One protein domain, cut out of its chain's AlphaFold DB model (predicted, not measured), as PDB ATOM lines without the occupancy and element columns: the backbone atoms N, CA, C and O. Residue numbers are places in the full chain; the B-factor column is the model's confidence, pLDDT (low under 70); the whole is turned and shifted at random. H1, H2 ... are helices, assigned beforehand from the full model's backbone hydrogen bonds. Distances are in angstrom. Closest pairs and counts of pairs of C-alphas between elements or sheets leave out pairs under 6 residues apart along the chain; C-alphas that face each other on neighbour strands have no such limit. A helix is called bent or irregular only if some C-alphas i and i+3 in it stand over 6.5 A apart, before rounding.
ATOM      1  N   PRO A   2     617.463 210.366 900.264       65.12
ATOM      2  CA  PRO A   2     618.284 210.344 899.051       65.12
ATOM      3  C   PRO A   2     617.534 210.867 897.811       65.12
ATOM      4  O   PRO A   2     616.317 211.052 897.829       65.12
ATOM      5  N   TYR A   3     618.273 211.072 896.720       71.81
ATOM      6  CA  TYR A   3     617.727 211.306 895.381       71.81
ATOM      7  C   TYR A   3     616.900 210.102 894.896       71.81
ATOM      8  O   TYR A   3     617.330 208.958 895.028       71.81
ATOM      9  N   ILE A   4     615.732 210.357 894.293       73.19
ATOM     10  CA  ILE A   4     614.953 209.343 893.565       73.19
ATOM     11  C   ILE A   4     615.026 209.622 892.061       73.19
ATOM     12  O   ILE A   4     614.636 210.693 891.605       73.19
ATOM     13  N   ALA A   5     615.493 208.637 891.287       70.62
ATOM     14  CA  ALA A   5     615.666 208.731 889.832       70.62
ATOM     15  C   ALA A   5     614.375 208.586 888.999       70.62
ATOM     16  O   ALA A   5     614.421 208.744 887.782       70.62
ATOM     17  N   SER A   6     613.246 208.240 889.626       70.94
ATOM     18  CA  SER A   6     611.959 207.969 888.962       70.94
ATOM     19  C   SER A   6     610.880 209.037 889.195       70.94
ATOM     20  O   SER A   6     609.707 208.774 888.942       70.94
ATOM     21  N   THR A   7     611.246 210.223 889.688       79.06
ATOM     22  CA  THR A   7     610.385 211.416 889.633       79.06
ATOM     23  C   THR A   7     610.375 212.018 888.223       79.06
ATOM     24  O   THR A   7     611.371 211.881 887.508       79.06
ATOM     25  N   PRO A   8     609.293 212.705 887.805       77.69
ATOM     26  CA  PRO A   8     609.237 213.340 886.490       77.69
ATOM     27  C   PRO A   8     610.395 214.321 886.285       77.69
ATOM     28  O   PRO A   8     611.050 214.259 885.252       77.69
ATOM     29  N   GLU A   9     610.758 215.116 887.297       82.81
ATOM     30  CA  GLU A   9     611.873 216.073 887.197       82.81
ATOM     31  C   GLU A   9     613.236 215.384 887.005       82.81
ATOM     32  O   GLU A   9     614.118 215.886 886.305       82.81
ATOM     33  N   ALA A  10     613.417 214.208 887.619       74.31
ATOM     34  CA  ALA A  10     614.619 213.396 887.462       74.31
ATOM     35  C   ALA A  10     614.701 212.719 886.086       74.31
ATOM     36  O   ALA A  10     615.805 212.404 885.645       74.31
ATOM     37  N   LEU A  11     613.563 212.500 885.420       74.00
ATOM     38  CA  LEU A  11     613.480 211.937 884.073       74.00
ATOM     39  C   LEU A  11     613.606 213.031 883.000       74.00
ATOM     40  O   LEU A  11     614.391 212.860 882.070       74.00
ATOM     41  N   GLU A  12     612.939 214.177 883.170       72.69
ATOM     42  CA  GLU A  12     613.095 215.381 882.339       72.69
ATOM     43  C   GLU A  12     614.575 215.775 882.227       72.69
ATOM     44  O   GLU A  12     615.128 215.776 881.128       72.69
ATOM     45  N   ALA A  13     615.260 215.979 883.362       70.81
ATOM     46  CA  ALA A  13     616.672 216.381 883.406       70.81
ATOM     47  C   ALA A  13     617.660 215.352 882.806       70.81
ATOM     48  O   ALA A  13     618.834 215.667 882.593       70.81
ATOM     49  N   ARG A  14     617.205 214.119 882.533       67.88
ATOM     50  CA  ARG A  14     617.975 213.074 881.831       67.88
ATOM     51  C   ARG A  14     617.695 213.037 880.332       67.88
ATOM     52  O   ARG A  14     618.603 212.686 879.581       67.88
ATOM     53  N   LEU A  15     616.470 213.365 879.915       65.31
ATOM     54  CA  LEU A  15     616.078 213.469 878.507       65.31
ATOM     55  C   LEU A  15     616.687 214.706 877.844       65.31
ATOM     56  O   LEU A  15     617.164 214.620 876.715       65.31
ATOM     57  N   GLY A  16     616.709 215.837 878.548       61.81
ATOM     58  CA  GLY A  16     617.263 217.080 878.028       61.81
ATOM     59  C   GLY A  16     617.321 218.193 879.068       61.81
ATOM     60  O   GLY A  16     616.844 218.060 880.194       61.81
ATOM     61  N   ARG A  17     617.916 219.319 878.674       66.00
ATOM     62  CA  ARG A  17     617.811 220.579 879.412       66.00
ATOM     63  C   ARG A  17     616.832 221.492 878.685       66.00
ATOM     64  O   ARG A  17     616.874 221.582 877.464       66.00
ATOM     65  N   THR A  18     615.967 222.156 879.442       62.81
ATOM     66  CA  THR A  18     615.017 223.162 878.939       62.81
ATOM     67  C   THR A  18     615.527 224.594 879.104       62.81
ATOM     68  O   THR A  18     614.843 225.537 878.718       62.81
ATOM     69  N   ASP A  19     616.726 224.776 879.667       72.25
ATOM     70  CA  ASP A  19     617.420 226.058 879.723       72.25
ATOM     71  C   ASP A  19     618.571 226.149 878.713       72.25
ATOM     72  O   ASP A  19     619.099 225.139 878.258       72.25
ATOM     73  N   SER A  20     618.977 227.379 878.386       73.81
ATOM     74  CA  SER A  20     619.994 227.744 877.383       73.81
ATOM     75  C   SER A  20     621.444 227.370 877.752       73.81
ATOM     76  O   SER A  20     622.388 228.041 877.339       73.81
ATOM     77  N   LEU A  21     621.634 226.322 878.556       77.38
ATOM     78  CA  LEU A  21     622.930 225.830 879.012       77.38
ATOM     79  C   LEU A  21     623.232 224.469 878.387       77.38
ATOM     80  O   LEU A  21     622.424 223.544 878.468       77.38
ATOM     81  N   ASP A  22     624.426 224.335 877.814       75.88
ATOM     82  CA  ASP A  22     624.815 223.159 877.039       75.88
ATOM     83  C   ASP A  22     624.743 221.855 877.866       75.88
ATOM     84  O   ASP A  22     625.413 221.737 878.903       75.88
ATOM     85  N   PRO A  23     624.006 220.818 877.417       74.88
ATOM     86  CA  PRO A  23     623.861 219.545 878.133       74.88
ATOM     87  C   PRO A  23     625.117 218.650 878.064       74.88
ATOM     88  O   PRO A  23     625.108 217.528 878.590       74.88
ATOM     89  N   ALA A  24     626.174 219.122 877.397       75.19
ATOM     90  CA  ALA A  24     627.508 218.520 877.355       75.19
ATOM     91  C   ALA A  24     628.501 219.184 878.331       75.19
ATOM     92  O   ALA A  24     629.425 218.522 878.795       75.19
ATOM     93  N   THR A  25     628.305 220.466 878.668       82.44
ATOM     94  CA  THR A  25     629.185 221.246 879.562       82.44
ATOM     95  C   THR A  25     628.532 221.585 880.905       82.44
ATOM     96  O   THR A  25     629.195 222.137 881.782       82.44
ATOM     97  N   THR A  26     627.264 221.208 881.110       87.19
ATOM     98  CA  THR A  26     626.488 221.460 882.335       87.19
ATOM     99  C   THR A  26     626.041 220.157 883.006       87.19
ATOM    100  O   THR A  26     625.581 219.224 882.351       87.19
ATOM    101  N   CYS A  27     626.141 220.102 884.336       88.31
ATOM    102  CA  CYS A  27     625.766 218.955 885.167       88.31
ATOM    103  C   CYS A  27     624.305 218.503 884.953       88.31
ATOM    104  O   CYS A  27     623.383 219.309 885.066       88.31
ATOM    105  N   ARG A  28     624.085 217.195 884.759       84.56
ATOM    106  CA  ARG A  28     622.751 216.584 884.553       84.56
ATOM    107  C   ARG A  28     621.999 216.198 885.834       84.56
ATOM    108  O   ARG A  28     620.844 215.791 885.770       84.56
ATOM    109  N   GLY A  29     622.633 216.317 887.000       86.12
ATOM    110  CA  GLY A  29     621.976 216.083 888.293       86.12
ATOM    111  C   GLY A  29     620.959 217.164 888.670       86.12
ATOM    112  O   GLY A  29     621.059 218.304 888.212       86.12
ATOM    113  N   ILE A  30     620.015 216.824 889.549       87.50
ATOM    114  CA  ILE A  30     619.031 217.760 890.118       87.50
ATOM    115  C   ILE A  30     619.271 217.964 891.617       87.50
ATOM    116  O   ILE A  30     619.735 217.066 892.319       87.50
ATOM    117  N   SER A  31     618.897 219.137 892.127       86.12
ATOM    118  CA  SER A  31     618.895 219.401 893.569       86.12
ATOM    119  C   SER A  31     617.825 218.564 894.279       86.12
ATOM    120  O   SER A  31     616.650 218.611 893.910       86.12
ATOM    121  N   ILE A  32     618.208 217.849 895.341       80.69
ATOM    122  CA  ILE A  32     617.298 217.007 896.139       80.69
ATOM    123  C   ILE A  32     616.211 217.845 896.840       80.69
ATOM    124  O   ILE A  32     615.076 217.392 896.967       80.69
ATOM    125  N   SER A  33     616.529 219.069 897.278       78.88
ATOM    126  CA  SER A  33     615.610 219.923 898.049       78.88
ATOM    127  C   SER A  33     614.683 220.791 897.192       78.88
ATOM    128  O   SER A  33     613.616 221.190 897.658       78.88
ATOM    129  N   SER A  34     615.067 221.104 895.948       79.75
ATOM    130  CA  SER A  34     614.290 221.989 895.065       79.75
ATOM    131  C   SER A  34     613.788 221.336 893.779       79.75
ATOM    132  O   SER A  34     612.971 221.946 893.092       79.75
ATOM    133  N   GLY A  35     614.274 220.140 893.434       80.62
ATOM    134  CA  GLY A  35     613.951 219.438 892.190       80.62
ATOM    135  C   GLY A  35     614.414 220.153 890.915       80.62
ATOM    136  O   GLY A  35     614.033 219.740 889.826       80.62
ATOM    137  N   LYS A  36     615.200 221.236 891.021       84.62
ATOM    138  CA  LYS A  36     615.693 222.010 889.870       84.62
ATOM    139  C   LYS A  36     616.967 221.378 889.280       84.62
ATOM    140  O   LYS A  36     617.805 220.911 890.060       84.62
ATOM    141  N   PRO A  37     617.166 221.407 887.947       84.94
ATOM    142  CA  PRO A  37     618.392 220.925 887.317       84.94
ATOM    143  C   PRO A  37     619.601 221.770 887.730       84.94
ATOM    144  O   PRO A  37     619.547 223.000 887.786       84.94
ATOM    145  N   CYS A  38     620.717 221.109 888.022       88.69
ATOM    146  CA  CYS A  38     621.947 221.760 888.449       88.69
ATOM    147  C   CYS A  38     622.534 222.611 887.319       88.69
ATOM    148  O   CYS A  38     622.730 222.119 886.215       88.69
ATOM    149  N   ARG A  39     622.865 223.875 887.594       88.12
ATOM    150  CA  ARG A  39     623.498 224.788 886.621       88.12
ATOM    151  C   ARG A  39     625.027 224.843 886.696       88.12
ATOM    152  O   ARG A  39     625.638 225.676 886.042       88.12
ATOM    153  N   ARG A  40     625.665 223.982 887.498       87.56
ATOM    154  CA  ARG A  40     627.135 223.928 887.550       87.56
ATOM    155  C   ARG A  40     627.690 223.386 886.244       87.56
ATOM    156  O   ARG A  40     627.207 222.366 885.747       87.56
ATOM    157  N   ASN A  41     628.737 224.037 885.762       85.25
ATOM    158  CA  ASN A  41     629.572 223.504 884.704       85.25
ATOM    159  C   ASN A  41     630.223 222.176 885.136       85.25
ATOM    160  O   ASN A  41     630.455 221.905 886.317       85.25
ATOM    161  N   ILE A  42     630.493 221.337 884.146       86.25
ATOM    162  CA  ILE A  42     631.326 220.144 884.239       86.25
ATOM    163  C   ILE A  42     632.512 220.379 883.313       86.25
ATOM    164  O   ILE A  42     632.348 220.635 882.122       86.25
ATOM    165  N   THR A  43     633.726 220.348 883.863       72.12
ATOM    166  CA  THR A  43     634.933 220.487 883.049       72.12
ATOM    167  C   THR A  43     635.061 219.249 882.178       72.12
ATOM    168  O   THR A  43     635.498 218.196 882.647       72.12
ATOM    169  N   ALA A  44     634.708 219.384 880.901       54.41
ATOM    170  CA  ALA A  44     635.004 218.392 879.887       54.41
ATOM    171  C   ALA A  44     636.529 218.291 879.714       54.41
ATOM    172  O   ALA A  44     637.120 218.911 878.830       54.41
ATOM    173  N   LYS A  45     637.183 217.489 880.566       46.84
ATOM    174  CA  LYS A  45     638.482 216.901 880.243       46.84
ATOM    175  C   LYS A  45     638.256 215.996 879.039       46.84
ATOM    176  O   LYS A  45     637.936 214.819 879.186       46.84
ATOM    177  N   PRO A  65     631.366 205.681 883.679       69.69
ATOM    178  CA  PRO A  65     631.587 206.665 882.616       69.69
ATOM    179  C   PRO A  65     630.540 207.786 882.565       69.69
ATOM    180  O   PRO A  65     630.830 208.858 882.039       69.69
ATOM    181  N   ALA A  66     629.347 207.594 883.144       71.81
ATOM    182  CA  ALA A  66     628.377 208.682 883.248       71.81
ATOM    183  C   ALA A  66     628.681 209.697 884.363       71.81
ATOM    184  O   ALA A  66     628.081 210.767 884.347       71.81
ATOM    185  N   GLU A  67     629.613 209.429 885.287       79.12
ATOM    186  CA  GLU A  67     630.062 210.398 886.303       79.12
ATOM    187  C   GLU A  67     630.599 211.688 885.671       79.12
ATOM    188  O   GLU A  67     630.447 212.759 886.252       79.12
ATOM    189  N   ALA A  68     631.142 211.606 884.450       79.69
ATOM    190  CA  ALA A  68     631.584 212.759 883.670       79.69
ATOM    191  C   ALA A  68     630.468 213.793 883.406       79.69
ATOM    192  O   ALA A  68     630.765 214.969 883.218       79.69
ATOM    193  N   PHE A  69     629.190 213.387 883.433       82.56
ATOM    194  CA  PHE A  69     628.041 214.281 883.232       82.56
ATOM    195  C   PHE A  69     627.531 214.953 884.522       82.56
ATOM    196  O   PHE A  69     626.512 215.650 884.488       82.56
ATOM    197  N   PHE A  70     628.199 214.759 885.664       86.62
ATOM    198  CA  PHE A  70     627.756 215.265 886.966       86.62
ATOM    199  C   PHE A  70     628.858 216.056 887.677       86.62
ATOM    200  O   PHE A  70     630.021 215.667 887.718       86.62
ATOM    201  N   CYS A  71     628.479 217.179 888.291       89.06
ATOM    202  CA  CYS A  71     629.362 217.886 889.217       89.06
ATOM    203  C   CYS A  71     629.537 217.078 890.514       89.06
ATOM    204  O   CYS A  71     628.681 216.265 890.861       89.06
ATOM    205  N   TRP A  72     630.593 217.370 891.276       87.75
ATOM    206  CA  TRP A  72     630.965 216.645 892.499       87.75
ATOM    207  C   TRP A  72     629.825 216.443 893.520       87.75
ATOM    208  O   TRP A  72     629.751 215.379 894.122       87.75
ATOM    209  N   GLN A  73     628.899 217.402 893.668       86.94
ATOM    210  CA  GLN A  73     627.743 217.289 894.582       86.94
ATOM    211  C   GLN A  73     626.603 216.381 894.097       86.94
ATOM    212  O   GLN A  73     625.711 216.080 894.879       86.94
ATOM    213  N   HIS A  74     626.582 216.012 892.816       87.81
ATOM    214  CA  HIS A  74     625.539 215.167 892.223       87.81
ATOM    215  C   HIS A  74     626.133 213.895 891.599       87.81
ATOM    216  O   HIS A  74     625.516 213.270 890.737       87.81
ATOM    217  N   LYS A  75     627.365 213.539 891.987       84.00
ATOM    218  CA  LYS A  75     628.105 212.393 891.445       84.00
ATOM    219  C   LYS A  75     627.443 211.055 891.808       84.00
ATOM    220  O   LYS A  75     627.484 210.115 891.023       84.00
ATOM    221  N   ASP A  76     626.773 211.009 892.955       82.62
ATOM    222  CA  ASP A  76     625.880 209.934 893.401       82.62
ATOM    223  C   ASP A  76     624.790 209.600 892.365       82.62
ATOM    224  O   ASP A  76     624.525 208.431 892.079       82.62
ATOM    225  N   GLN A  77     624.220 210.619 891.715       83.50
ATOM    226  CA  GLN A  77     623.130 210.471 890.741       83.50
ATOM    227  C   GLN A  77     623.581 209.807 889.421       83.50
ATOM    228  O   GLN A  77     622.741 209.378 888.624       83.50
ATOM    229  N   ALA A  78     624.895 209.668 889.195       77.25
ATOM    230  CA  ALA A  78     625.471 209.018 888.016       77.25
ATOM    231  C   ALA A  78     625.364 207.480 888.033       77.25
ATOM    232  O   ALA A  78     625.445 206.842 886.980       77.25
ATOM    233  N   ALA A  79     625.168 206.857 889.200       68.94
ATOM    234  CA  ALA A  79     624.940 205.410 889.284       68.94
ATOM    235  C   ALA A  79     623.657 205.007 888.528       68.94
ATOM    236  O   ALA A  79     623.642 204.056 887.742       68.94
ATOM    237  N   ASP A  80     622.599 205.803 888.690       62.84
ATOM    238  CA  ASP A  80     621.285 205.556 888.101       62.84
ATOM    239  C   ASP A  80     621.195 205.865 886.597       62.84
ATOM    240  O   ASP A  80     620.176 205.542 885.981       62.84
ATOM    241  N   THR A  81     622.191 206.504 885.972       59.94
ATOM    242  CA  THR A  81     622.184 206.753 884.514       59.94
ATOM    243  C   THR A  81     622.832 205.620 883.721       59.94
ATOM    244  O   THR A  81     622.278 205.217 882.698       59.94
ATOM    245  N   VAL A  82     623.922 205.005 884.200       50.19
ATOM    246  CA  VAL A  82     624.518 203.824 883.530       50.19
ATOM    247  C   VAL A  82     623.650 202.568 883.643       50.19
ATOM    248  O   VAL A  82     623.679 201.717 882.752       50.19
ATOM    249  N   VAL A  83     622.752 202.516 884.632       48.56
ATOM    250  CA  VAL A  83     621.616 201.576 884.674       48.56
ATOM    251  C   VAL A  83     620.790 201.570 883.372       48.56
ATOM    252  O   VAL A  83     620.203 200.539 883.041       48.56
ATOM    253  N   LEU A  84     620.755 202.678 882.618       39.50
ATOM    254  CA  LEU A  84     619.994 202.809 881.369       39.50
ATOM    255  C   LEU A  84     620.801 202.470 880.103       39.50
ATOM    256  O   LEU A  84     620.196 202.214 879.066       39.50
ATOM    257  N   HIS A  85     622.137 202.431 880.168       41.53
ATOM    258  CA  HIS A  85     622.995 202.129 879.009       41.53
ATOM    259  C   HIS A  85     623.262 200.628 878.792       41.53
ATOM    260  O   HIS A  85     623.746 200.235 877.731       41.53
ATOM    261  N   ARG A  86     622.913 199.757 879.748       40.62
ATOM    262  CA  ARG A  86     622.973 198.301 879.547       40.62
ATOM    263  C   ARG A  86     621.829 197.815 878.649       40.62
ATOM    264  O   ARG A  86     620.791 197.421 879.160       40.62
ATOM    265  N   SER A  87     622.068 197.741 877.335       42.47
ATOM    266  CA  SER A  87     621.222 197.125 876.283       42.47
ATOM    267  C   SER A  87     619.780 197.646 876.159       42.47
ATOM    268  O   SER A  87     619.046 197.736 877.142       42.47
ATOM    269  N   ASP A  88     619.283 197.874 874.939       42.94
ATOM    270  CA  ASP A  88     617.898 198.343 874.757       42.94
ATOM    271  C   ASP A  88     616.833 197.384 875.325       42.94
ATOM    272  O   ASP A  88     615.758 197.821 875.731       42.94
ATOM    273  N   SER A  89     617.140 196.092 875.481       41.50
ATOM    274  CA  SER A  89     616.261 195.122 876.147       41.50
ATOM    275  C   SER A  89     616.231 195.247 877.679       41.50
ATOM    276  O   SER A  89     615.221 194.889 878.286       41.50
ATOM    277  N   GLN A  90     617.299 195.706 878.345       47.00
ATOM    278  CA  GLN A  90     617.275 196.030 879.785       47.00
ATOM    279  C   GLN A  90     616.811 197.471 880.026       47.00
ATOM    280  O   GLN A  90     616.047 197.690 880.960       47.00
ATOM    281  N   LYS A  91     617.143 198.417 879.140       43.81
ATOM    282  CA  LYS A  91     616.570 199.772 879.092       43.81
ATOM    283  C   LYS A  91     615.044 199.712 878.958       43.81
ATOM    284  O   LYS A  91     614.362 200.221 879.839       43.81
ATOM    285  N   LYS A  92     614.487 198.970 877.987       39.62
ATOM    286  CA  LYS A  92     613.037 198.679 877.929       39.62
ATOM    287  C   LYS A  92     612.543 198.015 879.220       39.62
ATOM    288  O   LYS A  92     611.665 198.564 879.873       39.62
ATOM    289  N   ARG A  93     613.160 196.917 879.687       46.28
ATOM    290  CA  ARG A  93     612.735 196.227 880.930       46.28
ATOM    291  C   ARG A  93     612.891 197.021 882.237       46.28
ATOM    292  O   ARG A  93     612.270 196.620 883.208       46.28
ATOM    293  N   ARG A  94     613.663 198.113 882.307       43.12
ATOM    294  CA  ARG A  94     613.746 198.992 883.495       43.12
ATOM    295  C   ARG A  94     612.929 200.274 883.358       43.12
ATOM    296  O   ARG A  94     612.343 200.696 884.345       43.12
ATOM    297  N   LEU A  95     612.811 200.836 882.155       42.56
ATOM    298  CA  LEU A  95     611.928 201.977 881.886       42.56
ATOM    299  C   LEU A  95     610.446 201.567 881.835       42.56
ATOM    300  O   LEU A  95     609.583 202.372 882.163       42.56
ATOM    301  N   GLN A  96     610.148 200.306 881.500       42.41
ATOM    302  CA  GLN A  96     608.822 199.690 881.676       42.41
ATOM    303  C   GLN A  96     608.711 198.875 882.982       42.41
ATOM    304  O   GLN A  96     607.609 198.563 883.434       42.41
ATOM    305  N   GLY A  97     609.840 198.591 883.647       43.72
ATOM    306  CA  GLY A  97     609.944 197.768 884.866       43.72
ATOM    307  C   GLY A  97     609.449 198.408 886.166       43.72
ATOM    308  O   GLY A  97     609.747 197.899 887.242       43.72
TER     309      GLY A  97
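What this domain is: This is residues 2 to 45 and 65 to 97 of the 821 residues of the protein "T5orf172 domain-containing protein" of Arthrobotrys oligospora (strain ATCC 24927 / CBS 115.81 / DSM 1491) (UniProt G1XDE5). Going along these lines you will see a small body of short helices and much loop: H2 and H3 pack together on one side, H1 lies on the other side, and the long looping stretch of residues 16 to 45 winds over the end opposite H4. The last helix, H4, is set off at its own end of the body. The printed part has 77 residues with four named helices, H1, H2, H3 and H4 in that order, and no named strand; the class is all helix, though helices hold 32 of the 77 residues, under half. The whole is compact, with a radius of gyration of the C-alphas of 12.3 A, and the C-alphas span 32 by 29 by 23 A.

Where its parts are: Find C-alpha 8 at (609.237, 213.340, 886.490); from there H1, residues 8 to 15, runs 10.5 A to C-alpha 15 at (616.078, 213.469, 878.507). Next read residues 16 to 45, 30 residues with no named element. After the cut, H2 takes residues 65 to 69 and measures 8.4 A from first to last C-alpha; it is neither bent nor irregular, but only just: C-alphas 65 and 68 are 6.2 A apart. H3, residues 72 to 82, is the longest helix at 16.9 A, and it is irregular: C-alphas 73 and 76 are 7.7 A apart. H4, residues 88 to 95, runs 10.0 A and ends with C-alpha 95 at (611.928, 201.977, 881.886).

How they stand to each other: Look first at H2 and H3, which touch with 9 pairs of C-alphas within 8 A; their closest C-alphas are those of Glu 67 and Ala 78, 5.1 A apart. Their centres are 7.5 A apart. H1 touches no helix: it is apart from H2 and H4, and only just apart from H3, with the closest C-alphas 8.1 A apart. H4 touches no helix either and is apart from H2 and from H3. In the backbone of H4 every O i to N i+4 pair is within hydrogen-bond range. In H1 it is 3 of 4; in H2 it is 0 of 1, beside 1 of 2 O i to N i+3 pairs, and in H3 0 of 7, beside 4 of 8.

The domain as a whole: The two C-alphas farthest apart are those of Lys 45 and Gly 97, 34.7 A. Residues 46 to 64 are not printed, and C-alphas 45 and 65 are 12.6 A apart across that cut, which lies in the link from H1 to H2. The links from H2 to H3 and from H3 to H4 are tight. The mean pLDDT of the printed part is 70.0; 28 residues are under 70: residue 2, residues 14 to 18, 44 to 45, 65 and 79 to 97. H4 has a mean of 43.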